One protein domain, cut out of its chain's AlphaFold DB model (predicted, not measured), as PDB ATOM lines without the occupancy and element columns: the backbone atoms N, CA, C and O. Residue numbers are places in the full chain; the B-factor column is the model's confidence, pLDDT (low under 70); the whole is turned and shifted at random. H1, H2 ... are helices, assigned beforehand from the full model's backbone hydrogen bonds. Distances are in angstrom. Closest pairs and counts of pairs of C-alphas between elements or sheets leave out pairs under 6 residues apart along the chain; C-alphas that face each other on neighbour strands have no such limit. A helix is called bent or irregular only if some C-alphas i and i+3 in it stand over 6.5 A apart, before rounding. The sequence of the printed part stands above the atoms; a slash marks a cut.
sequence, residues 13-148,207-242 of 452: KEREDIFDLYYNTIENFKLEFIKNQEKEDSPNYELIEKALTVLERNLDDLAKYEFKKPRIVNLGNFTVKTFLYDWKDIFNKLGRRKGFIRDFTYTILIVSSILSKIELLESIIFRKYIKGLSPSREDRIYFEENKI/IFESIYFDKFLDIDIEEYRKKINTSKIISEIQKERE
ATOM      1  N   LYS A  13      24.647 -35.820 -21.646       35.97
ATOM      2  CA  LYS A  13      24.913 -35.802 -23.096       35.97
ATOM      3  C   LYS A  13      25.487 -34.486 -23.632       35.97
ATOM      4  O   LYS A  13      25.866 -34.449 -24.797       35.97
ATOM      5  N   GLU A  14      25.588 -33.429 -22.823       40.88
ATOM      6  CA  GLU A  14      26.019 -32.094 -23.291       40.88
ATOM      7  C   GLU A  14      27.383 -31.617 -22.759       40.88
ATOM      8  O   GLU A  14      27.772 -30.469 -22.979       40.88
ATOM      9  N   ARG A  15      28.170 -32.481 -22.110       44.78
ATOM     10  CA  ARG A  15      29.598 -32.219 -21.870       44.78
ATOM     11  C   ARG A  15      30.384 -33.485 -22.157       44.78
ATOM     12  O   ARG A  15      30.438 -34.357 -21.302       44.78
ATOM     13  N   GLU A  16      30.971 -33.581 -23.349       60.16
ATOM     14  CA  GLU A  16      32.011 -34.581 -23.608       60.16
ATOM     15  C   GLU A  16      33.072 -34.458 -22.511       60.16
ATOM     16  O   GLU A  16      33.649 -33.377 -22.323       60.16
ATOM     17  N   ASP A  17      33.289 -35.530 -21.746       86.19
ATOM     18  CA  ASP A  17      34.367 -35.540 -20.772       86.19
ATOM     19  C   ASP A  17      35.700 -35.475 -21.525       86.19
ATOM     20  O   ASP A  17      35.893 -36.099 -22.570       86.19
ATOM     21  N   ILE A  18      36.644 -34.692 -21.006       92.62
ATOM     22  CA  ILE A  18      37.966 -34.581 -21.612       92.62
ATOM     23  C   ILE A  18      38.667 -35.945 -21.625       92.62
ATOM     24  O   ILE A  18      39.377 -36.239 -22.579       92.62
ATOM     25  N   PHE A  19      38.413 -36.811 -20.640       94.19
ATOM     26  CA  PHE A  19      38.930 -38.181 -20.639       94.19
ATOM     27  C   PHE A  19      38.405 -38.997 -21.826       94.19
ATOM     28  O   PHE A  19      39.210 -39.587 -22.548       94.19
ATOM     29  N   ASP A  20      37.098 -38.946 -22.104       93.62
ATOM     30  CA  ASP A  20      36.490 -39.616 -23.261       93.62
ATOM     31  C   ASP A  20      37.121 -39.151 -24.575       93.62
ATOM     32  O   ASP A  20      37.410 -39.959 -25.458       93.62
ATOM     33  N   LEU A  21      37.397 -37.850 -24.702       93.44
ATOM     34  CA  LEU A  21      38.086 -37.300 -25.868       93.44
ATOM     35  C   LEU A  21      39.478 -37.916 -26.059       93.44
ATOM     36  O   LEU A  21      39.835 -38.270 -27.186       93.44
ATOM     37  N   TYR A  22      40.257 -38.069 -24.987       95.81
ATOM     38  CA  TYR A  22      41.569 -38.716 -25.056       95.81
ATOM     39  C   TYR A  22      41.454 -40.207 -25.391       95.81
ATOM     40  O   TYR A  22      42.147 -40.659 -26.303       95.81
ATOM     41  N   TYR A  23      40.563 -40.959 -24.736       96.12
ATOM     42  CA  TYR A  23      40.366 -42.386 -25.025       96.12
ATOM     43  C   TYR A  23      39.909 -42.619 -26.472       96.12
ATOM     44  O   TYR A  23      40.481 -43.452 -27.173       96.12
ATOM     45  N   ASN A  24      38.958 -41.822 -26.969       94.75
ATOM     46  CA  ASN A  24      38.508 -41.884 -28.361       94.75
ATOM     47  C   ASN A  24      39.645 -41.564 -29.345       94.75
ATOM     48  O   ASN A  24      39.788 -42.216 -30.378       94.75
ATOM     49  N   THR A  25      40.478 -40.571 -29.027       95.12
ATOM     50  CA  THR A  25      41.638 -40.206 -29.853       95.12
ATOM     51  C   THR A  25      42.678 -41.328 -29.883       95.12
ATOM     52  O   THR A  25      43.179 -41.674 -30.953       95.12
ATOM     53  N   ILE A  26      42.966 -41.941 -28.732       96.00
ATOM     54  CA  ILE A  26      43.876 -43.087 -28.619       96.00
ATOM     55  C   ILE A  26      43.360 -44.274 -29.439       96.00
ATOM     56  O   ILE A  26      44.128 -44.873 -30.195       96.00
ATOM     57  N   GLU A  27      42.066 -44.589 -29.348       95.56
ATOM     58  CA  GLU A  27      41.460 -45.678 -30.116       95.56
ATOM     59  C   GLU A  27      41.531 -45.414 -31.626       95.56
ATOM     60  O   GLU A  27      41.902 -46.296 -32.404       95.56
ATOM     61  N   ASN A  28      41.290 -44.173 -32.052       94.06
ATOM     62  CA  ASN A  28      41.465 -43.782 -33.449       94.06
ATOM     63  C   ASN A  28      42.908 -43.990 -33.925       94.06
ATOM     64  O   ASN A  28      43.115 -44.555 -35.002       94.06
ATOM     65  N   PHE A  29      43.910 -43.612 -33.122       93.62
ATOM     66  CA  PHE A  29      45.303 -43.888 -33.465       93.62
ATOM     67  C   PHE A  29      45.572 -45.392 -33.570       93.62
ATOM     68  O   PHE A  29      46.141 -45.830 -34.570       93.62
ATOM     69  N   LYS A  30      45.125 -46.207 -32.604       93.25
ATOM     70  CA  LYS A  30      45.266 -47.675 -32.656       93.25
ATOM     71  C   LYS A  30      44.700 -48.254 -33.957       93.25
ATOM     72  O   LYS A  30      45.371 -49.048 -34.621       93.25
ATOM     73  N   LEU A  31      43.498 -47.832 -34.357       91.12
ATOM     74  CA  LEU A  31      42.849 -48.280 -35.591       91.12
ATOM     75  C   LEU A  31      43.628 -47.874 -36.851       91.12
ATOM     76  O   LEU A  31      43.715 -48.664 -37.794       91.12
ATOM     77  N   GLU A  32      44.202 -46.672 -36.888       88.12
ATOM     78  CA  GLU A  32      45.056 -46.227 -37.995       88.12
ATOM     79  C   GLU A  32      46.336 -47.064 -38.109       88.12
ATOM     80  O   GLU A  32      46.665 -47.524 -39.204       88.12
ATOM     81  N   PHE A  33      47.015 -47.344 -36.992       87.06
ATOM     82  CA  PHE A  33      48.206 -48.202 -36.976       87.06
ATOM     83  C   PHE A  33      47.900 -49.620 -37.485       87.06
ATOM     84  O   PHE A  33      48.671 -50.184 -38.267       87.06
ATOM     85  N   ILE A  34      46.743 -50.181 -37.110       87.31
ATOM     86  CA  ILE A  34      46.283 -51.482 -37.618       87.31
ATOM     87  C   ILE A  34      46.063 -51.430 -39.135       87.31
ATOM     88  O   ILE A  34      46.498 -52.342 -39.842       87.31
ATOM     89  N   LYS A  35      45.416 -50.373 -39.646       88.81
ATOM     90  CA  LYS A  35      45.165 -50.192 -41.087       88.81
ATOM     91  C   LYS A  35      46.460 -50.048 -41.889       88.81
ATOM     92  O   LYS A  35      46.551 -50.613 -42.976       88.81
ATOM     93  N   ASN A  36      47.452 -49.349 -41.342       86.19
ATOM     94  CA  ASN A  36      48.726 -49.082 -42.013       86.19
ATOM     95  C   ASN A  36      49.748 -50.227 -41.885       86.19
ATOM     96  O   ASN A  36      50.810 -50.159 -42.491       86.19
ATOM     97  N   GLN A  37      49.437 -51.292 -41.133       79.56
ATOM     98  CA  GLN A  37      50.335 -52.429 -40.856       79.56
ATOM     99  C   GLN A  37      51.662 -52.048 -40.164       79.56
ATOM    100  O   GLN A  37      52.612 -52.830 -40.146       79.56
ATOM    101  N   GLU A  38      51.721 -50.882 -39.526       72.25
ATOM    102  CA  GLU A  38      52.894 -50.371 -38.812       72.25
ATOM    103  C   GLU A  38      52.952 -50.971 -37.393       72.25
ATOM    104  O   GLU A  38      52.551 -50.347 -36.413       72.25
ATOM    105  N   LYS A  39      53.393 -52.232 -37.268       68.00
ATOM    106  CA  LYS A  39      53.437 -52.926 -35.963       68.00
ATOM    107  C   LYS A  39      54.730 -52.736 -35.170       68.00
ATOM    108  O   LYS A  39      54.668 -52.771 -33.946       68.00
ATOM    109  N   GLU A  40      55.879 -52.569 -35.822       67.19
ATOM    110  CA  GLU A  40      57.179 -52.588 -35.123       67.19
ATOM    111  C   GLU A  40      57.500 -51.299 -34.350       67.19
ATOM    112  O   GLU A  40      58.280 -51.351 -33.400       67.19
ATOM    113  N   ASP A  41      56.869 -50.167 -34.686       70.94
ATOM    114  CA  ASP A  41      57.142 -48.873 -34.038       70.94
ATOM    115  C   ASP A  41      55.887 -48.167 -33.497       70.94
ATOM    116  O   ASP A  41      55.866 -46.951 -33.295       70.94
ATOM    117  N   SER A  42      54.820 -48.929 -33.239       82.88
ATOM    118  CA  SER A  42      53.600 -48.355 -32.675       82.88
ATOM    119  C   SER A  42      53.837 -47.865 -31.234       82.88
ATOM    120  O   SER A  42      54.538 -48.514 -30.444       82.88
ATOM    121  N   PRO A  43      53.279 -46.700 -30.854       86.94
ATOM    122  CA  PRO A  43      53.295 -46.256 -29.469       86.94
ATOM    123  C   PRO A  43      52.595 -47.262 -28.556       86.94
ATOM    124  O   PRO A  43      51.580 -47.856 -28.921       86.94
ATOM    125  N   ASN A  44      53.102 -47.416 -27.333       88.25
ATOM    126  CA  ASN A  44      52.429 -48.235 -26.333       88.25
ATOM    127  C   ASN A  44      51.262 -47.450 -25.717       88.25
ATOM    128  O   ASN A  44      51.413 -46.772 -24.700       88.25
ATOM    129  N   TYR A  45      50.101 -47.533 -26.362       92.62
ATOM    130  CA  TYR A  45      48.897 -46.829 -25.927       92.62
ATOM    131  C   TYR A  45      48.306 -47.355 -24.611       92.62
ATOM    132  O   TYR A  45      47.618 -46.612 -23.921       92.62
ATOM    133  N   GLU A  46      48.611 -48.592 -24.217       90.88
ATOM    134  CA  GLU A  46      48.126 -49.150 -22.949       90.88
ATOM    135  C   GLU A  46      48.677 -48.370 -21.744       90.88
ATOM    136  O   GLU A  46      47.986 -48.166 -20.745       90.88
ATOM    137  N   LEU A  47      49.918 -47.881 -21.845       85.50
ATOM    138  CA  LEU A  47      50.553 -47.092 -20.788       85.50
ATOM    139  C   LEU A  47      49.816 -45.781 -20.522       85.50
ATOM    140  O   LEU A  47      49.555 -45.440 -19.365       85.50
ATOM    141  N   ILE A  48      49.479 -45.051 -21.584       91.38
ATOM    142  CA  ILE A  48      48.783 -43.776 -21.443       91.38
ATOM    143  C   ILE A  48      47.339 -43.973 -20.985       91.38
ATOM    144  O   ILE A  48      46.873 -43.208 -20.146       91.38
ATOM    145  N   GLU A  49      46.656 -45.019 -21.453       93.88
ATOM    146  CA  GLU A  49      45.314 -45.363 -20.975       93.88
ATOM    147  C   GLU A  49      45.325 -45.645 -19.472       93.88
ATOM    148  O   GLU A  49      44.554 -45.040 -18.731       93.88
ATOM    149  N   LYS A  50      46.270 -46.468 -18.996       89.62
ATOM    150  CA  LYS A  50      46.456 -46.725 -17.560       89.62
ATOM    151  C   LYS A  50      46.727 -45.435 -16.782       89.62
ATOM    152  O   LYS A  50      46.160 -45.242 -15.709       89.62
ATOM    153  N   ALA A  51      47.570 -44.542 -17.300       90.25
ATOM    154  CA  ALA A  51      47.857 -43.269 -16.642       90.25
ATOM    155  C   ALA A  51      46.621 -42.357 -16.561       90.25
ATOM    156  O   ALA A  51      46.355 -41.799 -15.496       90.25
ATOM    157  N   LEU A  52      45.847 -42.247 -17.644       94.75
ATOM    158  CA  LEU A  52      44.590 -41.493 -17.671       94.75
ATOM    159  C   LEU A  52      43.577 -42.074 -16.681       94.75
ATOM    160  O   LEU A  52      43.012 -41.322 -15.893       94.75
ATOM    161  N   THR A  53      43.440 -43.401 -16.625       92.62
ATOM    162  CA  THR A  53      42.560 -44.077 -15.662       92.62
ATOM    163  C   THR A  53      42.980 -43.816 -14.213       92.62
ATOM    164  O   THR A  53      42.130 -43.614 -13.347       92.62
ATOM    165  N   VAL A  54      44.284 -43.801 -13.908       89.50
ATOM    166  CA  VAL A  54      44.768 -43.447 -12.560       89.50
ATOM    167  C   VAL A  54      44.419 -42.002 -12.208       89.50
ATOM    168  O   VAL A  54      43.978 -41.742 -11.085       89.50
ATOM    169  N   LEU A  55      44.612 -41.074 -13.147       93.31
ATOM    170  CA  LEU A  55      44.291 -39.665 -12.949       93.31
ATOM    171  C   LEU A  55      42.792 -39.466 -12.690       93.31
ATOM    172  O   LEU A  55      42.418 -38.799 -11.727       93.31
ATOM    173  N   GLU A  56      41.956 -40.092 -13.513       94.12
ATOM    174  CA  GLU A  56      40.497 -40.084 -13.413       94.12
ATOM    175  C   GLU A  56      40.030 -40.631 -12.054       94.12
ATOM    176  O   GLU A  56      39.340 -39.940 -11.308       94.12
ATOM    177  N   ARG A  57      40.542 -41.795 -11.628       90.44
ATOM    178  CA  ARG A  57      40.237 -42.356 -10.297       90.44
ATOM    179  C   ARG A  57      40.702 -41.470  -9.142       90.44
ATOM    180  O   ARG A  57      40.075 -41.453  -8.083       90.44
ATOM    181  N   ASN A  58      41.815 -40.750  -9.297       89.12
ATOM    182  CA  ASN A  58      42.259 -39.785  -8.289       89.12
ATOM    183  C   ASN A  58      41.311 -38.576  -8.197       89.12
ATOM    184  O   ASN A  58      41.124 -38.057  -7.094       89.12
ATOM    185  N   LEU A  59      40.680 -38.156  -9.299       90.06
ATOM    186  CA  LEU A  59      39.616 -37.143  -9.272       90.06
ATOM    187  C   LEU A  59      38.339 -37.680  -8.619       90.06
ATOM    188  O   LEU A  59      37.749 -36.978  -7.800       90.06
ATOM    189  N   ASP A  60      37.957 -38.927  -8.895       88.50
ATOM    190  CA  ASP A  60      36.800 -39.560  -8.250       88.50
ATOM    191  C   ASP A  60      36.974 -39.653  -6.732       88.50
ATOM    192  O   ASP A  60      36.065 -39.344  -5.957       88.50
ATOM    193  N   ASP A  61      38.163 -40.051  -6.278       86.31
ATOM    194  CA  ASP A  61      38.471 -40.086  -4.852       86.31
ATOM    195  C   ASP A  61      38.472 -38.691  -4.237       86.31
ATOM    196  O   ASP A  61      37.979 -38.523  -3.122       86.31
ATOM    197  N   LEU A  62      38.948 -37.681  -4.968       84.25
ATOM    198  CA  LEU A  62      38.845 -36.294  -4.540       84.25
ATOM    199  C   LEU A  62      37.374 -35.857  -4.411       84.25
ATOM    200  O   LEU A  62      37.008 -35.232  -3.414       84.25
ATOM    201  N   ALA A  63      36.511 -36.236  -5.354       85.12
ATOM    202  CA  ALA A  63      35.083 -35.921  -5.330       85.12
ATOM    203  C   ALA A  63      34.363 -36.508  -4.102       85.12
ATOM    204  O   ALA A  63      33.446 -35.886  -3.567       85.12
ATOM    205  N   LYS A  64      34.831 -37.634  -3.543       86.06
ATOM    206  CA  LYS A  64      34.292 -38.181  -2.277       86.06
ATOM    207  C   LYS A  64      34.439 -37.218  -1.089       86.06
ATOM    208  O   LYS A  64      33.725 -37.362  -0.093       86.06
ATOM    209  N   TYR A  65      35.327 -36.226  -1.176       78.62
ATOM    210  CA  TYR A  65      35.511 -35.183  -0.164       78.62
ATOM    211  C   TYR A  65      34.669 -33.923  -0.407       78.62
ATOM    212  O   TYR A  65      34.780 -32.982   0.381       78.62
ATOM    213  N   GLU A  66      33.812 -33.881  -1.435       78.81
ATOM    214  CA  GLU A  66      33.069 -32.680  -1.852       78.81
ATOM    215  C   GLU A  66      32.298 -32.024  -0.700       78.81
ATOM    216  O   GLU A  66      32.408 -30.818  -0.492       78.81
ATOM    217  N   PHE A  67      31.625 -32.815   0.138       68.94
ATOM    218  CA  PHE A  67      30.891 -32.298   1.299       68.94
ATOM    219  C   PHE A  67      31.787 -31.667   2.375       68.94
ATOM    220  O   PHE A  67      31.341 -30.790   3.112       68.94
ATOM    221  N   LYS A  68      33.041 -32.117   2.502       80.31
ATOM    222  CA  LYS A  68      33.978 -31.644   3.535       80.31
ATOM    223  C   LYS A  68      34.852 -30.496   3.040       80.31
ATOM    224  O   LYS A  68      35.198 -29.612   3.820       80.31
ATOM    225  N   LYS A  69      35.254 -30.532   1.769       82.81
ATOM    226  CA  LYS A  69      36.263 -29.640   1.183       82.81
ATOM    227  C   LYS A  69      35.892 -29.243  -0.260       82.81
ATOM    228  O   LYS A  69      36.700 -29.440  -1.169       82.81
ATOM    229  N   PRO A  70      34.723 -28.617  -0.498       78.75
ATOM    230  CA  PRO A  70      34.219 -28.356  -1.853       78.75
ATOM    231  C   PRO A  70      35.166 -27.477  -2.684       78.75
ATOM    232  O   PRO A  70      35.321 -27.671  -3.885       78.75
ATOM    233  N   ARG A  71      35.873 -26.540  -2.037       78.06
ATOM    234  CA  ARG A  71      36.872 -25.688  -2.703       78.06
ATOM    235  C   ARG A  71      38.045 -26.483  -3.276       78.06
ATOM    236  O   ARG A  71      38.480 -26.182  -4.380       78.06
ATOM    237  N   ILE A  72      38.544 -27.481  -2.545       78.00
ATOM    238  CA  ILE A  72      39.692 -28.295  -2.975       78.00
ATOM    239  C   ILE A  72      39.269 -29.236  -4.107       78.00
ATOM    240  O   ILE A  72      40.000 -29.375  -5.082       78.00
ATOM    241  N   VAL A  73      38.059 -29.799  -4.031       79.44
ATOM    242  CA  VAL A  73      37.483 -30.615  -5.112       79.44
ATOM    243  C   VAL A  73      37.328 -29.804  -6.396       79.44
ATOM    244  O   VAL A  73      37.846 -30.197  -7.440       79.44
ATOM    245  N   ASN A  74      36.698 -28.629  -6.313       79.19
ATOM    246  CA  ASN A  74      36.527 -27.744  -7.466       79.19
ATOM    247  C   ASN A  74      37.869 -27.306  -8.055       79.19
ATOM    248  O   ASN A  74      38.023 -27.271  -9.273       79.19
ATOM    249  N   LEU A  75      38.850 -27.011  -7.200       79.19
ATOM    250  CA  LEU A  75      40.201 -26.663  -7.616       79.19
ATOM    251  C   LEU A  75      40.883 -27.808  -8.375       79.19
ATOM    252  O   LEU A  75      41.418 -27.565  -9.456       79.19
ATOM    253  N   GLY A  76      40.870 -29.024  -7.825       82.56
ATOM    254  CA  GLY A  76      41.467 -30.202  -8.454       82.56
ATOM    255  C   GLY A  76      40.826 -30.502  -9.806       82.56
ATOM    256  O   GLY A  76      41.530 -30.565 -10.812       82.56
ATOM    257  N   ASN A  77      39.491 -30.564  -9.840       86.00
ATOM    258  CA  ASN A  77      38.716 -30.796 -11.060       86.00
ATOM    259  C   ASN A  77      39.008 -29.750 -12.137       86.00
ATOM    260  O   ASN A  77      39.312 -30.105 -13.272       86.00
ATOM    261  N   PHE A  78      38.937 -28.465 -11.786       86.50
ATOM    262  CA  PHE A  78      39.200 -27.383 -12.731       86.50
ATOM    263  C   PHE A  78      40.630 -27.458 -13.276       86.50
ATOM    264  O   PHE A  78      40.827 -27.475 -14.484       86.50
ATOM    265  N   THR A  79      41.624 -27.571 -12.390       83.56
ATOM    266  CA  THR A  79      43.044 -27.515 -12.773       83.56
ATOM    267  C   THR A  79      43.438 -28.696 -13.659       83.56
ATOM    268  O   THR A  79      44.118 -28.501 -14.662       83.56
ATOM    269  N   VAL A  80      42.987 -29.913 -13.332       90.75
ATOM    270  CA  VAL A  80      43.292 -31.105 -14.137       90.75
ATOM    271  C   VAL A  80      42.598 -31.053 -15.495       90.75
ATOM    272  O   VAL A  80      43.230 -31.355 -16.506       90.75
ATOM    273  N   LYS A  81      41.331 -30.622 -15.548       91.31
ATOM    274  CA  LYS A  81      40.624 -30.473 -16.826       91.31
ATOM    275  C   LYS A  81      41.299 -29.429 -17.710       91.31
ATOM    276  O   LYS A  81      41.563 -29.729 -18.867       91.31
ATOM    277  N   THR A  82      41.639 -28.254 -17.175       86.50
ATOM    278  CA  THR A  82      42.380 -27.224 -17.922       86.50
ATOM    279  C   THR A  82      43.710 -27.758 -18.448       86.50
ATOM    280  O   THR A  82      43.980 -27.617 -19.634       86.50
ATOM    281  N   PHE A  83      44.488 -28.453 -17.614       90.88
ATOM    282  CA  PHE A  83      45.737 -29.091 -18.034       90.88
ATOM    283  C   PHE A  83      45.534 -30.067 -19.209       90.88
ATOM    284  O   PHE A  83      46.279 -30.021 -20.185       90.88
ATOM    285  N   LEU A  84      44.507 -30.922 -19.159       94.31
ATOM    286  CA  LEU A  84      44.212 -31.855 -20.251       94.31
ATOM    287  C   LEU A  84      43.725 -31.138 -21.518       94.31
ATOM    288  O   LEU A  84      44.081 -31.558 -22.620       94.31
ATOM    289  N   TYR A  85      42.949 -30.061 -21.389       91.44
ATOM    290  CA  TYR A  85      42.548 -29.236 -22.531       91.44
ATOM    291  C   TYR A  85      43.749 -28.553 -23.188       91.44
ATOM    292  O   TYR A  85      43.859 -28.604 -24.411       91.44
ATOM    293  N   ASP A  86      44.673 -27.997 -22.402       84.81
ATOM    294  CA  ASP A  86      45.873 -27.327 -22.918       84.81
ATOM    295  C   ASP A  86      46.752 -28.269 -23.757       84.81
ATOM    296  O   ASP A  86      47.370 -27.848 -24.732       84.81
ATOM    297  N   TRP A  87      46.788 -29.556 -23.404       89.94
ATOM    298  CA  TRP A  87      47.532 -30.578 -24.145       89.94
ATOM    299  C   TRP A  87      46.788 -31.150 -25.356       89.94
ATOM    300  O   TRP A  87      47.428 -31.800 -26.182       89.94
ATOM    301  N   LYS A  88      45.473 -30.930 -25.493       91.75
ATOM    302  CA  LYS A  88      44.618 -31.670 -26.440       91.75
ATOM    303  C   LYS A  88      45.101 -31.561 -27.886       91.75
ATOM    304  O   LYS A  88      45.263 -32.578 -28.558       91.75
ATOM    305  N   ASP A  89      45.363 -30.352 -28.366       85.19
ATOM    306  CA  ASP A  89      45.743 -30.144 -29.769       85.19
ATOM    307  C   ASP A  89      47.150 -30.662 -30.069       85.19
ATOM    308  O   ASP A  89      47.393 -31.249 -31.128       85.19
ATOM    309  N   ILE A  90      48.059 -30.539 -29.101       83.81
ATOM    310  CA  ILE A  90      49.401 -31.121 -29.181       83.81
ATOM    311  C   ILE A  90      49.302 -32.647 -29.209       83.81
ATOM    312  O   ILE A  90      49.937 -33.293 -30.039       83.81
ATOM    313  N   PHE A  91      48.461 -33.230 -28.354       91.06
ATOM    314  CA  PHE A  91      48.222 -34.667 -28.305       91.06
ATOM    315  C   PHE A  91      47.628 -35.199 -29.612       91.06
ATOM    316  O   PHE A  91      48.099 -36.207 -30.130       91.06
ATOM    317  N   ASN A  92      46.665 -34.495 -30.208       88.00
ATOM    318  CA  ASN A  92      46.077 -34.869 -31.497       88.00
ATOM    319  C   ASN A  92      47.118 -34.921 -32.629       88.00
ATOM    320  O   ASN A  92      47.022 -35.754 -33.534       88.00
ATOM    321  N   LYS A  93      48.123 -34.040 -32.583       83.25
ATOM    322  CA  LYS A  93      49.200 -33.986 -33.580       83.25
ATOM    323  C   LYS A  93      50.304 -35.005 -33.300       83.25
ATOM    324  O   LYS A  93      50.770 -35.675 -34.219       83.25
ATOM    325  N   LEU A  94      50.716 -35.130 -32.041       83.19
ATOM    326  CA  LEU A  94      51.910 -35.878 -31.640       83.19
ATOM    327  C   LEU A  94      51.627 -37.269 -31.082       83.19
ATOM    328  O   LEU A  94      52.554 -38.064 -30.951       83.19
ATOM    329  N   GLY A  95      50.374 -37.602 -30.791       86.50
ATOM    330  CA  GLY A  95      49.982 -38.856 -30.148       86.50
ATOM    331  C   GLY A  95      50.315 -40.116 -30.949       86.50
ATOM    332  O   GLY A  95      50.344 -41.202 -30.390       86.50
ATOM    333  N   ARG A  96      50.672 -39.988 -32.233       86.75
ATOM    334  CA  ARG A  96      51.195 -41.102 -33.044       86.75
ATOM    335  C   ARG A  96      52.677 -41.401 -32.798       86.75
ATOM    336  O   ARG A  96      53.180 -42.425 -33.247       86.75
ATOM    337  N   ARG A  97      53.407 -40.517 -32.114       80.94
ATOM    338  CA  ARG A  97      54.847 -40.659 -31.870       80.94
ATOM    339  C   ARG A  97      55.081 -41.418 -30.567       80.94
ATOM    340  O   ARG A  97      54.659 -40.988 -29.496       80.94
ATOM    341  N   LYS A  98      55.846 -42.510 -30.638       82.56
ATOM    342  CA  LYS A  98      56.169 -43.364 -29.482       82.56
ATOM    343  C   LYS A  98      56.860 -42.603 -28.350       82.56
ATOM    344  O   LYS A  98      56.483 -42.765 -27.192       82.56
ATOM    345  N   GLY A  99      57.832 -41.753 -28.690       75.75
ATOM    346  CA  GLY A  99      58.527 -40.901 -27.720       75.75
ATOM    347  C   GLY A  99      57.569 -39.952 -27.001       75.75
ATOM    348  O   GLY A  99      57.549 -39.918 -25.777       75.75
ATOM    349  N   PHE A 100      56.697 -39.274 -27.751       81.44
ATOM    350  CA  PHE A 100      55.713 -38.360 -27.176       81.44
ATOM    351  C   PHE A 100      54.704 -39.072 -26.271       81.44
ATOM    352  O   PHE A 100      54.480 -38.605 -25.162       81.44
ATOM    353  N   ILE A 101      54.122 -40.203 -26.692       86.62
ATOM    354  CA  ILE A 101      53.171 -40.955 -25.852       86.62
ATOM    355  C   ILE A 101      53.810 -41.353 -24.531       86.62
ATOM    356  O   ILE A 101      53.213 -41.160 -23.473       86.62
ATOM    357  N   ARG A 102      55.043 -41.856 -24.579       80.69
ATOM    358  CA  ARG A 102      55.804 -42.198 -23.383       80.69
ATOM    359  C   ARG A 102      55.993 -40.972 -22.481       80.69
ATOM    360  O   ARG A 102      55.690 -41.030 -21.293       80.69
ATOM    361  N   ASP A 103      56.442 -39.854 -23.036       72.81
ATOM    362  CA  ASP A 103      56.755 -38.661 -22.251       72.81
ATOM    363  C   ASP A 103      55.485 -37.979 -21.702       72.81
ATOM    364  O   ASP A 103      55.471 -37.505 -20.569       72.81
ATOM    365  N   PHE A 104      54.389 -37.968 -22.461       86.25
ATOM    366  CA  PHE A 104      53.099 -37.455 -22.003       86.25
ATOM    367  C   PHE A 104      52.482 -38.362 -20.930       86.25
ATOM    368  O   PHE A 104      51.948 -37.857 -19.945       86.25
ATOM    369  N   THR A 105      52.648 -39.685 -21.044       86.50
ATOM    370  CA  THR A 105      52.273 -40.633 -19.981       86.50
ATOM    371  C   THR A 105      52.951 -40.270 -18.660       86.50
ATOM    372  O   THR A 105      52.275 -40.209 -17.635       86.50
ATOM    373  N   TYR A 106      54.256 -39.965 -18.665       76.75
ATOM    374  CA  TYR A 106      54.947 -39.502 -17.454       76.75
ATOM    375  C   TYR A 106      54.286 -38.258 -16.864       76.75
ATOM    376  O   TYR A 106      54.024 -38.216 -15.662       76.75
ATOM    377  N   THR A 107      53.972 -37.269 -17.701       81.31
ATOM    378  CA  THR A 107      53.299 -36.045 -17.258       81.31
ATOM    379  C   THR A 107      51.974 -36.355 -16.559       81.31
ATOM    380  O   THR A 107      51.747 -35.866 -15.453       81.31
ATOM    381  N   ILE A 108      51.130 -37.216 -17.142       90.12
ATOM    382  CA  ILE A 108      49.847 -37.625 -16.541       90.12
ATOM    383  C   ILE A 108      50.055 -38.268 -15.161       90.12
ATOM    384  O   ILE A 108      49.306 -37.990 -14.219       90.12
ATOM    385  N   LEU A 109      51.092 -39.089 -14.997       83.50
ATOM    386  CA  LEU A 109      51.393 -39.758 -13.728       83.50
ATOM    387  C   LEU A 109      51.906 -38.799 -12.656       83.50
ATOM    388  O   LEU A 109      51.538 -38.931 -11.487       83.50
ATOM    389  N   ILE A 110      52.712 -37.810 -13.040       78.12
ATOM    390  CA  ILE A 110      53.159 -36.755 -12.127       78.12
ATOM    391  C   ILE A 110      51.948 -35.946 -11.654       78.12
ATOM    392  O   ILE A 110      51.762 -35.773 -10.448       78.12
ATOM    393  N   VAL A 111      51.077 -35.529 -12.579       86.81
ATOM    394  CA  VAL A 111      49.819 -34.836 -12.259       86.81
ATOM    395  C   VAL A 111      48.957 -35.675 -11.312       86.81
ATOM    396  O   VAL A 111      48.475 -35.165 -10.301       86.81
ATOM    397  N   SER A 112      48.843 -36.978 -11.574       88.06
ATOM    398  CA  SER A 112      48.127 -37.926 -10.715       88.06
ATOM    399  C   SER A 112      48.705 -37.975  -9.301       88.06
ATOM    400  O   SER A 112      47.954 -37.940  -8.325       88.06
ATOM    401  N   SER A 113      50.033 -38.024  -9.176       82.94
ATOM    402  CA  SER A 113      50.715 -38.049  -7.883       82.94
ATOM    403  C   SER A 113      50.507 -36.750  -7.103       82.94
ATOM    404  O   SER A 113      50.173 -36.792  -5.918       82.94
ATOM    405  N   ILE A 114      50.631 -35.600  -7.770       81.88
ATOM    406  CA  ILE A 114      50.389 -34.281  -7.173       81.88
ATOM    407  C   ILE A 114      48.940 -34.185  -6.673       81.88
ATOM    408  O   ILE A 114      48.709 -33.813  -5.521       81.88
ATOM    409  N   LEU A 115      47.971 -34.582  -7.504       87.56
ATOM    410  CA  LEU A 115      46.548 -34.592  -7.165       87.56
ATOM    411  C   LEU A 115      46.256 -35.450  -5.931       87.56
ATOM    412  O   LEU A 115      45.512 -35.025  -5.051       87.56
ATOM    413  N   SER A 116      46.891 -36.618  -5.813       85.31
ATOM    414  CA  SER A 116      46.703 -37.514  -4.664       85.31
ATOM    415  C   SER A 116      47.095 -36.892  -3.315       85.31
ATOM    416  O   SER A 116      46.651 -37.355  -2.266       85.31
ATOM    417  N   LYS A 117      47.910 -35.829  -3.332       82.81
ATOM    418  CA  LYS A 117      48.396 -35.118  -2.145       82.81
ATOM    419  C   LYS A 117      47.882 -33.683  -2.077       82.81
ATOM    420  O   LYS A 117      48.401 -32.898  -1.290       82.81
ATOM    421  N   ILE A 118      46.854 -33.343  -2.859       81.56
ATOM    422  CA  ILE A 118      46.289 -31.990  -2.925       81.56
ATOM    423  C   ILE A 118      45.880 -31.453  -1.547       81.56
ATOM    424  O   ILE A 118      45.970 -30.257  -1.309       81.56
ATOM    425  N   GLU A 119      45.491 -32.321  -0.609       78.00
ATOM    426  CA  GLU A 119      45.139 -31.900   0.751       78.00
ATOM    427  C   GLU A 119      46.326 -31.409   1.591       78.00
ATOM    428  O   GLU A 119      46.117 -30.686   2.562       78.00
ATOM    429  N   LEU A 120      47.545 -31.835   1.252       73.31
ATOM    430  CA  LEU A 120      48.786 -31.460   1.935       73.31
ATOM    431  C   LEU A 120      49.457 -30.247   1.287       73.31
ATOM    432  O   LEU A 120      50.419 -29.712   1.834       73.31
ATOM    433  N   LEU A 121      48.984 -29.847   0.108       65.19
ATOM    434  CA  LEU A 121      49.516 -28.729  -0.648       65.19
ATOM    435  C   LEU A 121      48.639 -27.503  -0.416       65.19
ATOM    436  O   LEU A 121      47.411 -27.576  -0.468       65.19
ATOM    437  N   GLU A 122      49.265 -26.347  -0.232       64.12
ATOM    438  CA  GLU A 122      48.545 -25.087  -0.372       64.12
ATOM    439  C   GLU A 122      48.001 -24.984  -1.808       64.12
ATOM    440  O   GLU A 122      48.655 -25.402  -2.769       64.12
ATOM    441  N   SER A 123      46.790 -24.440  -1.980       60.34
ATOM    442  CA  SER A 123      46.091 -24.414  -3.278       60.34
ATOM    443  C   SER A 123      46.908 -23.770  -4.403       60.34
ATOM    444  O   SER A 123      46.779 -24.146  -5.569       60.34
ATOM    445  N   ILE A 124      47.753 -22.813  -4.033       49.97
ATOM    446  CA  ILE A 124      48.679 -22.089  -4.905       49.97
ATOM    447  C   ILE A 124      49.785 -23.022  -5.415       49.97
ATOM    448  O   ILE A 124      50.034 -23.108  -6.618       49.97
ATOM    449  N   ILE A 125      50.384 -23.801  -4.515       64.88
ATOM    450  CA  ILE A 125      51.457 -24.752  -4.822       64.88
ATOM    451  C   ILE A 125      50.951 -25.847  -5.774       64.88
ATOM    452  O   ILE A 125      51.639 -26.206  -6.729       64.88
ATOM    453  N   PHE A 126      49.720 -26.331  -5.569       72.00
ATOM    454  CA  PHE A 126      49.096 -27.316  -6.457       72.00
ATOM    455  C   PHE A 126      48.977 -26.801  -7.901       72.00
ATOM    456  O   PHE A 126      49.464 -27.456  -8.824       72.00
ATOM    457  N   ARG A 127      48.396 -25.608  -8.111       69.81
ATOM    458  CA  ARG A 127      48.289 -25.011  -9.458       69.81
ATOM    459  C   ARG A 127      49.658 -24.789 -10.094       69.81
ATOM    460  O   ARG A 127      49.825 -25.112 -11.266       69.81
ATOM    461  N   LYS A 128      50.631 -24.308  -9.315       65.56
ATOM    462  CA  LYS A 128      52.007 -24.063  -9.770       65.56
ATOM    463  C   LYS A 128      52.683 -25.331 -10.295       65.56
ATOM    464  O   LYS A 128      53.401 -25.288 -11.294       65.56
ATOM    465  N   TYR A 129      52.472 -26.475  -9.645       70.62
ATOM    466  CA  TYR A 129      53.046 -27.734 -10.122       70.62
ATOM    467  C   TYR A 129      52.381 -28.233 -11.399       70.62
ATOM    468  O   TYR A 129      53.088 -28.637 -12.317       70.62
ATOM    469  N   ILE A 130      51.053 -28.160 -11.491       75.31
ATOM    470  CA  ILE A 130      50.339 -28.609 -12.692       75.31
ATOM    471  C   ILE A 130      50.625 -27.693 -13.889       75.31
ATOM    472  O   ILE A 130      50.871 -28.190 -14.983       75.31
ATOM    473  N   LYS A 131      50.674 -26.370 -13.690       68.69
ATOM    474  CA  LYS A 131      50.956 -25.408 -14.765       68.69
ATOM    475  C   LYS A 131      52.342 -25.607 -15.380       68.69
ATOM    476  O   LYS A 131      52.463 -25.577 -16.597       68.69
ATOM    477  N   GLY A 132      53.364 -25.903 -14.572       64.19
ATOM    478  CA  GLY A 132      54.706 -26.227 -15.083       64.19
ATOM    479  C   GLY A 132      54.777 -27.524 -15.902       64.19
ATOM    480  O   GLY A 132      55.784 -27.788 -16.551       64.19
ATOM    481  N   LEU A 133      53.720 -28.340 -15.864       74.06
ATOM    482  CA  LEU A 133      53.565 -29.546 -16.673       74.06
ATOM    483  C   LEU A 133      52.682 -29.307 -17.910       74.06
ATOM    484  O   LEU A 133      52.672 -30.152 -18.809       74.06
ATOM    485  N   SER A 134      51.948 -28.190 -17.971       76.38
ATOM    486  CA  SER A 134      51.205 -27.745 -19.154       76.38
ATOM    487  C   SER A 134      52.157 -27.222 -20.241       76.38
ATOM    488  O   SER A 134      53.274 -26.800 -19.933       76.38
ATOM    489  N   PRO A 135      51.742 -27.213 -21.519       70.75
ATOM    490  CA  PRO A 135      52.485 -26.535 -22.575       70.75
ATOM    491  C   PRO A 135      52.526 -25.027 -22.311       70.75
ATOM    492  O   PRO A 135      51.558 -24.451 -21.800       70.75
ATOM    493  N   SER A 136      53.622 -24.367 -22.691       67.38
ATOM    494  CA  SER A 136      53.705 -22.911 -22.586       67.38
ATOM    495  C   SER A 136      52.726 -22.232 -23.555       67.38
ATOM    496  O   SER A 136      52.160 -22.844 -24.467       67.38
ATOM    497  N   ARG A 137      52.504 -20.925 -23.377       65.94
ATOM    498  CA  ARG A 137      51.749 -20.136 -24.362       65.94
ATOM    499  C   ARG A 137      52.430 -20.164 -25.732       65.94
ATOM    500  O   ARG A 137      51.732 -20.277 -26.732       65.94
ATOM    501  N   GLU A 138      53.756 -20.090 -25.768       61.72
ATOM    502  CA  GLU A 138      54.528 -20.188 -27.007       61.72
ATOM    503  C   GLU A 138      54.353 -21.552 -27.664       61.72
ATOM    504  O   GLU A 138      54.110 -21.598 -28.863       61.72
ATOM    505  N   ASP A 139      54.384 -22.641 -26.886       63.16
ATOM    506  CA  ASP A 139      54.149 -23.989 -27.405       63.16
ATOM    507  C   ASP A 139      52.745 -24.063 -28.038       63.16
ATOM    508  O   ASP A 139      52.594 -24.533 -29.163       63.16
ATOM    509  N   ARG A 140      51.713 -23.532 -27.363       67.62
ATOM    510  CA  ARG A 140      50.338 -23.499 -27.894       67.62
ATOM    511  C   ARG A 140      50.221 -22.671 -29.170       67.62
ATOM    512  O   ARG A 140      49.723 -23.191 -30.158       67.62
ATOM    513  N   ILE A 141      50.729 -21.438 -29.184       63.00
ATOM    514  CA  ILE A 141      50.712 -20.570 -30.376       63.00
ATOM    515  C   ILE A 141      51.473 -21.234 -31.528       63.00
ATOM    516  O   ILE A 141      50.989 -21.266 -32.658       63.00
ATOM    517  N   TYR A 142      52.633 -21.825 -31.238       65.44
ATOM    518  CA  TYR A 142      53.427 -22.574 -32.205       65.44
ATOM    519  C   TYR A 142      52.616 -23.714 -32.841       65.44
ATOM    520  O   TYR A 142      52.625 -23.879 -34.064       65.44
ATOM    521  N   PHE A 143      51.867 -24.473 -32.033       64.31
ATOM    522  CA  PHE A 143      51.014 -25.549 -32.533       64.31
ATOM    523  C   PHE A 143      49.720 -25.058 -33.194       64.31
ATOM    524  O   PHE A 143      49.280 -25.697 -34.147       64.31
ATOM    525  N   GLU A 144      49.108 -23.965 -32.749       64.31
ATOM    526  CA  GLU A 144      47.880 -23.411 -33.337       64.31
ATOM    527  C   GLU A 144      48.142 -22.775 -34.706       64.31
ATOM    528  O   GLU A 144      47.386 -22.995 -35.653       64.31
ATOM    529  N   GLU A 145      49.238 -22.028 -34.848       62.94
ATOM    530  CA  GLU A 145      49.508 -21.250 -36.057       62.94
ATOM    531  C   GLU A 145      50.204 -22.053 -37.172       62.94
ATOM    532  O   GLU A 145      50.337 -21.544 -38.286       62.94
ATOM    533  N   ASN A 146      50.666 -23.285 -36.904       56.03
ATOM    534  CA  ASN A 146      51.536 -24.073 -37.802       56.03
ATOM    535  C   ASN A 146      52.716 -23.246 -38.378       56.03
ATOM    536  O   ASN A 146      53.207 -23.531 -39.473       56.03
ATOM    537  N   LYS A 147      53.151 -22.176 -37.693       46.31
ATOM    538  CA  LYS A 147      54.161 -21.252 -38.216       46.31
ATOM    539  C   LYS A 147      55.548 -21.856 -38.055       46.31
ATOM    540  O   LYS A 147      56.180 -21.770 -37.007       46.31
ATOM    541  N   ILE A 148      56.035 -22.427 -39.149       43.97
ATOM    542  CA  ILE A 148      57.446 -22.739 -39.346       43.97
ATOM    543  C   ILE A 148      58.188 -21.422 -39.594       43.97
ATOM    544  O   ILE A 148      58.405 -21.032 -40.734       43.97
ATOM    545  N   ILE A 207      64.105 -33.668 -13.645       47.88
ATOM    546  CA  ILE A 207      62.807 -34.174 -13.136       47.88
ATOM    547  C   ILE A 207      62.688 -35.723 -13.236       47.88
ATOM    548  O   ILE A 207      62.064 -36.278 -14.135       47.88
ATOM    549  N   PHE A 208      63.245 -36.396 -12.216       52.19
ATOM    550  CA  PHE A 208      62.824 -37.685 -11.608       52.19
ATOM    551  C   PHE A 208      63.329 -39.029 -12.175       52.19
ATOM    552  O   PHE A 208      62.657 -39.714 -12.943       52.19
ATOM    553  N   GLU A 209      64.421 -39.531 -11.585       49.84
ATOM    554  CA  GLU A 209      64.864 -40.939 -11.668       49.84
ATOM    555  C   GLU A 209      63.896 -41.948 -11.001       49.84
ATOM    556  O   GLU A 209      64.078 -43.163 -11.103       49.84
ATOM    557  N   SER A 210      62.876 -41.481 -10.269       51.56
ATOM    558  CA  SER A 210      62.077 -42.312  -9.355       51.56
ATOM    559  C   SER A 210      60.916 -43.085 -10.010       51.56
ATOM    560  O   SER A 210      60.358 -43.991  -9.380       51.56
ATOM    561  N   ILE A 211      60.569 -42.807 -11.275       54.09
ATOM    562  CA  ILE A 211      59.474 -43.474 -12.007       54.09
ATOM    563  C   ILE A 211      60.052 -44.417 -13.083       54.09
ATOM    564  O   ILE A 211      60.384 -43.993 -14.179       54.09
ATOM    565  N   TYR A 212      60.157 -45.722 -12.795       58.22
ATOM    566  CA  TYR A 212      60.707 -46.724 -13.732       58.22
ATOM    567  C   TYR A 212      59.643 -47.374 -14.635       58.22
ATOM    568  O   TYR A 212      59.039 -48.368 -14.229       58.22
ATOM    569  N   PHE A 213      59.461 -46.870 -15.865       52.25
ATOM    570  CA  PHE A 213      58.454 -47.343 -16.839       52.25
ATOM    571  C   PHE A 213      58.334 -48.862 -16.993       52.25
ATOM    572  O   PHE A 213      57.229 -49.404 -16.961       52.25
ATOM    573  N   ASP A 214      59.466 -49.548 -17.130       56.66
ATOM    574  CA  ASP A 214      59.496 -50.964 -17.513       56.66
ATOM    575  C   ASP A 214      58.929 -51.894 -16.434       56.66
ATOM    576  O   ASP A 214      58.609 -53.048 -16.705       56.66
ATOM    577  N   LYS A 215      58.763 -51.398 -15.203       56.50
ATOM    578  CA  LYS A 215      58.189 -52.172 -14.097       56.50
ATOM    579  C   LYS A 215      56.668 -52.058 -14.001       56.50
ATOM    580  O   LYS A 215      56.101 -52.687 -13.117       56.50
ATOM    581  N   PHE A 216      56.010 -51.256 -14.844       56.91
ATOM    582  CA  PHE A 216      54.601 -50.883 -14.655       56.91
ATOM    583  C   PHE A 216      53.605 -51.548 -15.609       56.91
ATOM    584  O   PHE A 216      52.401 -51.423 -15.397       56.91
ATOM    585  N   LEU A 217      54.066 -52.270 -16.633       59.66
ATOM    586  CA  LEU A 217      53.170 -52.902 -17.609       59.66
ATOM    587  C   LEU A 217      52.353 -54.052 -17.004       59.66
ATOM    588  O   LEU A 217      51.157 -54.144 -17.270       59.66
ATOM    589  N   ASP A 218      52.956 -54.838 -16.114       67.69
ATOM    590  CA  ASP A 218      52.361 -56.079 -15.592       67.69
ATOM    591  C   ASP A 218      51.634 -55.914 -14.244       67.69
ATOM    592  O   ASP A 218      51.257 -56.900 -13.610       67.69
ATOM    593  N   ILE A 219      51.464 -54.679 -13.763       71.69
ATOM    594  CA  ILE A 219      50.904 -54.394 -12.435       71.69
ATOM    595  C   ILE A 219      49.416 -54.030 -12.544       71.69
ATOM    596  O   ILE A 219      49.008 -53.295 -13.445       71.69
ATOM    597  N   ASP A 220      48.610 -54.516 -11.595       80.88
ATOM    598  CA  ASP A 220      47.206 -54.121 -11.438       80.88
ATOM    599  C   ASP A 220      47.050 -52.605 -11.210       80.88
ATOM    600  O   ASP A 220      47.868 -51.966 -10.543       80.88
ATOM    601  N   ILE A 221      45.968 -52.021 -11.733       77.62
ATOM    602  CA  ILE A 221      45.740 -50.570 -11.710       77.62
ATOM    603  C   ILE A 221      45.702 -49.992 -10.283       77.62
ATOM    604  O   ILE A 221      46.181 -48.879 -10.071       77.62
ATOM    605  N   GLU A 222      45.196 -50.730  -9.286       80.62
ATOM    606  CA  GLU A 222      45.135 -50.251  -7.898       80.62
ATOM    607  C   GLU A 222      46.493 -50.341  -7.199       80.62
ATOM    608  O   GLU A 222      46.889 -49.432  -6.462       80.62
ATOM    609  N   GLU A 223      47.257 -51.401  -7.463       80.19
ATOM    610  CA  GLU A 223      48.633 -51.488  -6.972       80.19
ATOM    611  C   GLU A 223      49.501 -50.384  -7.597       80.19
ATOM    612  O   GLU A 223      50.292 -49.727  -6.907       80.19
ATOM    613  N   TYR A 224      49.305 -50.133  -8.889       72.75
ATOM    614  CA  TYR A 224      49.972 -49.075  -9.630       72.75
ATOM    615  C   TYR A 224      49.657 -47.691  -9.055       72.75
ATOM    616  O   TYR A 224      50.559 -46.929  -8.691       72.75
ATOM    617  N   ARG A 225      48.371 -47.405  -8.862       76.00
ATOM    618  CA  ARG A 225      47.876 -46.180  -8.239       76.00
ATOM    619  C   ARG A 225      48.465 -45.958  -6.846       76.00
ATOM    620  O   ARG A 225      48.929 -44.860  -6.535       76.00
ATOM    621  N   LYS A 226      48.530 -47.001  -6.012       82.12
ATOM    622  CA  LYS A 226      49.142 -46.927  -4.676       82.12
ATOM    623  C   LYS A 226      50.626 -46.550  -4.737       82.12
ATOM    624  O   LYS A 226      51.072 -45.723  -3.938       82.12
ATOM    625  N   LYS A 227      51.393 -47.119  -5.674       78.50
ATOM    626  CA  LYS A 227      52.811 -46.768  -5.896       78.50
ATOM    627  C   LYS A 227      52.983 -45.300  -6.305       78.50
ATOM    628  O   LYS A 227      53.799 -44.600  -5.712       78.50
ATOM    629  N   ILE A 228      52.170 -44.804  -7.239       73.25
ATOM    630  CA  ILE A 228      52.199 -43.396  -7.675       73.25
ATOM    631  C   ILE A 228      51.853 -42.433  -6.530       73.25
ATOM    632  O   ILE A 228      52.563 -41.445  -6.309       73.25
ATOM    633  N   ASN A 229      50.813 -42.746  -5.754       74.88
ATOM    634  CA  ASN A 229      50.349 -41.900  -4.650       74.88
ATOM    635  C   ASN A 229      51.351 -41.870  -3.475       74.88
ATOM    636  O   ASN A 229      51.427 -40.889  -2.737       74.88
ATOM    637  N   THR A 230      52.165 -42.920  -3.315       76.94
ATOM    638  CA  THR A 230      53.204 -43.007  -2.269       76.94
ATOM    639  C   THR A 230      54.590 -42.540  -2.716       76.94
ATOM    640  O   THR A 230      55.508 -42.491  -1.898       76.94
ATOM    641  N   SER A 231      54.757 -42.154  -3.982       72.81
ATOM    642  CA  SER A 231      56.045 -41.720  -4.526       72.81
ATOM    643  C   SER A 231      56.590 -40.453  -3.845       72.81
ATOM    644  O   SER A 231      55.849 -39.652  -3.261       72.81
ATOM    645  N   LYS A 232      57.910 -40.249  -3.931       71.06
ATOM    646  CA  LYS A 232      58.615 -39.075  -3.386       71.06
ATOM    647  C   LYS A 232      58.629 -37.870  -4.330       71.06
ATOM    648  O   LYS A 232      59.252 -36.865  -4.001       71.06
ATOM    649  N   ILE A 233      57.874 -37.926  -5.430       66.50
ATOM    650  CA  ILE A 233      57.833 -36.895  -6.476       66.50
ATOM    651  C   ILE A 233      57.660 -35.490  -5.890       66.50
ATOM    652  O   ILE A 233      58.401 -34.592  -6.248       66.50
ATOM    653  N   ILE A 234      56.757 -35.288  -4.923       63.59
ATOM    654  CA  ILE A 234      56.573 -33.955  -4.315       63.59
ATOM    655  C   ILE A 234      57.829 -33.458  -3.599       63.59
ATOM    656  O   ILE A 234      58.204 -32.306  -3.778       63.59
ATOM    657  N   SER A 235      58.490 -34.313  -2.816       65.00
ATOM    658  CA  SER A 235      59.730 -33.922  -2.141       65.00
ATOM    659  C   SER A 235      60.881 -33.698  -3.123       65.00
ATOM    660  O   SER A 235      61.768 -32.908  -2.832       65.00
ATOM    661  N   GLU A 236      60.871 -34.367  -4.277       62.59
ATOM    662  CA  GLU A 236      61.852 -34.153  -5.347       62.59
ATOM    663  C   GLU A 236      61.568 -32.829  -6.082       62.59
ATOM    664  O   GLU A 236      62.473 -32.015  -6.207       62.59
ATOM    665  N   ILE A 237      60.304 -32.538  -6.437       59.34
ATOM    666  CA  ILE A 237      59.874 -31.238  -6.993       59.34
ATOM    667  C   ILE A 237      60.264 -30.087  -6.057       59.34
ATOM    668  O   ILE A 237      60.694 -29.036  -6.519       59.34
ATOM    669  N   GLN A 238      60.070 -30.265  -4.748       58.97
ATOM    670  CA  GLN A 238      60.394 -29.241  -3.757       58.97
ATOM    671  C   GLN A 238      61.897 -28.973  -3.692       58.97
ATOM    672  O   GLN A 238      62.282 -27.814  -3.705       58.97
ATOM    673  N   LYS A 239      62.732 -30.019  -3.694       57.38
ATOM    674  CA  LYS A 239      64.197 -29.890  -3.658       57.38
ATOM    675  C   LYS A 239      64.784 -29.259  -4.916       57.38
ATOM    676  O   LYS A 239      65.645 -28.404  -4.808       57.38
ATOM    677  N   GLU A 240      64.301 -29.638  -6.096       50.19
ATOM    678  CA  GLU A 240      64.750 -29.055  -7.375       50.19
ATOM    679  C   GLU A 240      64.335 -27.584  -7.532       50.19
ATOM    680  O   GLU A 240      64.906 -26.833  -8.318       50.19
ATOM    681  N   ARG A 241      63.313 -27.154  -6.785       52.12
ATOM    682  CA  ARG A 241      62.824 -25.769  -6.771       52.12
ATOM    683  C   ARG A 241      63.272 -24.984  -5.536       52.12
ATOM    684  O   ARG A 241      62.874 -23.828  -5.398       52.12
ATOM    685  N   GLU A 242      64.076 -25.580  -4.653       50.53
ATOM    686  CA  GLU A 242      64.830 -24.833  -3.649       50.53
ATOM    687  C   GLU A 242      65.950 -24.105  -4.393       50.53
ATOM    688  O   GLU A 242      66.951 -24.693  -4.798       50.53
TER     689      GLU A 242
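What this domain is: This is residues 13 to 148 and 207 to 242 of the 452 residues of an uncharacterized protein of Kordia sp. TARA_039_SRF (UniProt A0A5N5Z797). Four long helices, H1 to H4, form an up-and-down bundle, each running against the one before it, with H1 slid along toward one end, where residues 35 to 40 stick out. Short helices pack outside: H5 on H3 and H4, H6 on H3, while H7 and H8 meet H4 near its last residues, H7 with residues 109 to 116 of H4 and H8, pointing outward, with residues 110 to 114. The printed part has 172 residues with eight named helices, H1 to H8 in chain order, and no named strand. It is all helix and compact, with a radius of gyration of the C-alphas of 16.6 A and spans of 50 by 41 by 39 A.

How they stand to each other: H3, residues 70 to 94, and H4, residues 98 to 116, are the hubs; this hairpin touches at Leu 94 and Phe 100, closest C-alphas 6.4 A apart. H2, residues 45 to 63, touches H4 at a shallow tilt of 16 degrees, the same way; C-alphas 55 and 112 are closest, at 4.8 A. H1, residues 18 to 36, touches H3 with residues 18 to 25 alone, C-alphas 18 and 81 closest at 6.8 A, and is apart from H4. H5, residues 123 to 131, touches residues 72 to 83 of H3 alone, C-alphas 127 and 79 closest at 6.7 A. H6, residues 137 to 145, touches residues 86 to 90 of H3 alone, C-alphas 143 and 90 closest at 6.7 A. H7, residues 221 to 230, touches residues 109 to 116 of H4 alone at a steep tilt of 66 degrees, C-alphas 229 and 113 closest at 5.0 A. H8, residues 233 to 240, touches residues 110 to 114 of H4 alone, about perpendicular at 81 degrees, C-alphas 234 and 114 closest at 6.8 A. Every O i to N i+4 pair is within hydrogen-bond range in H1, H2 and H4 to H8, and 19 of 21 in H3.

Where its parts are: H3 is 35.5 A long and irregular, C-alphas 86 and 89 being 7.4 A apart, with a kink of 39 degrees near residue 88. H1 and H4 each measure 27.2 A and H2 27.1 A. C-alpha 18 begins H1 at (37.966, -34.581, -21.612), and C-alpha 240 ends H8 at (64.750, -29.055, -7.375).

The domain as a whole: The C-alphas farthest apart, Gln 37 and Lys 68, are 51.7 A apart. Residues 149 to 206 are cut out, leaving 29.1 A between C-alphas 148 and 207. Of the links printed whole, none is long. Mean pLDDT of the printed part is 76.9; 51 residues are under 70, among them 136 to 148, 207 to 218 and 233 to 242.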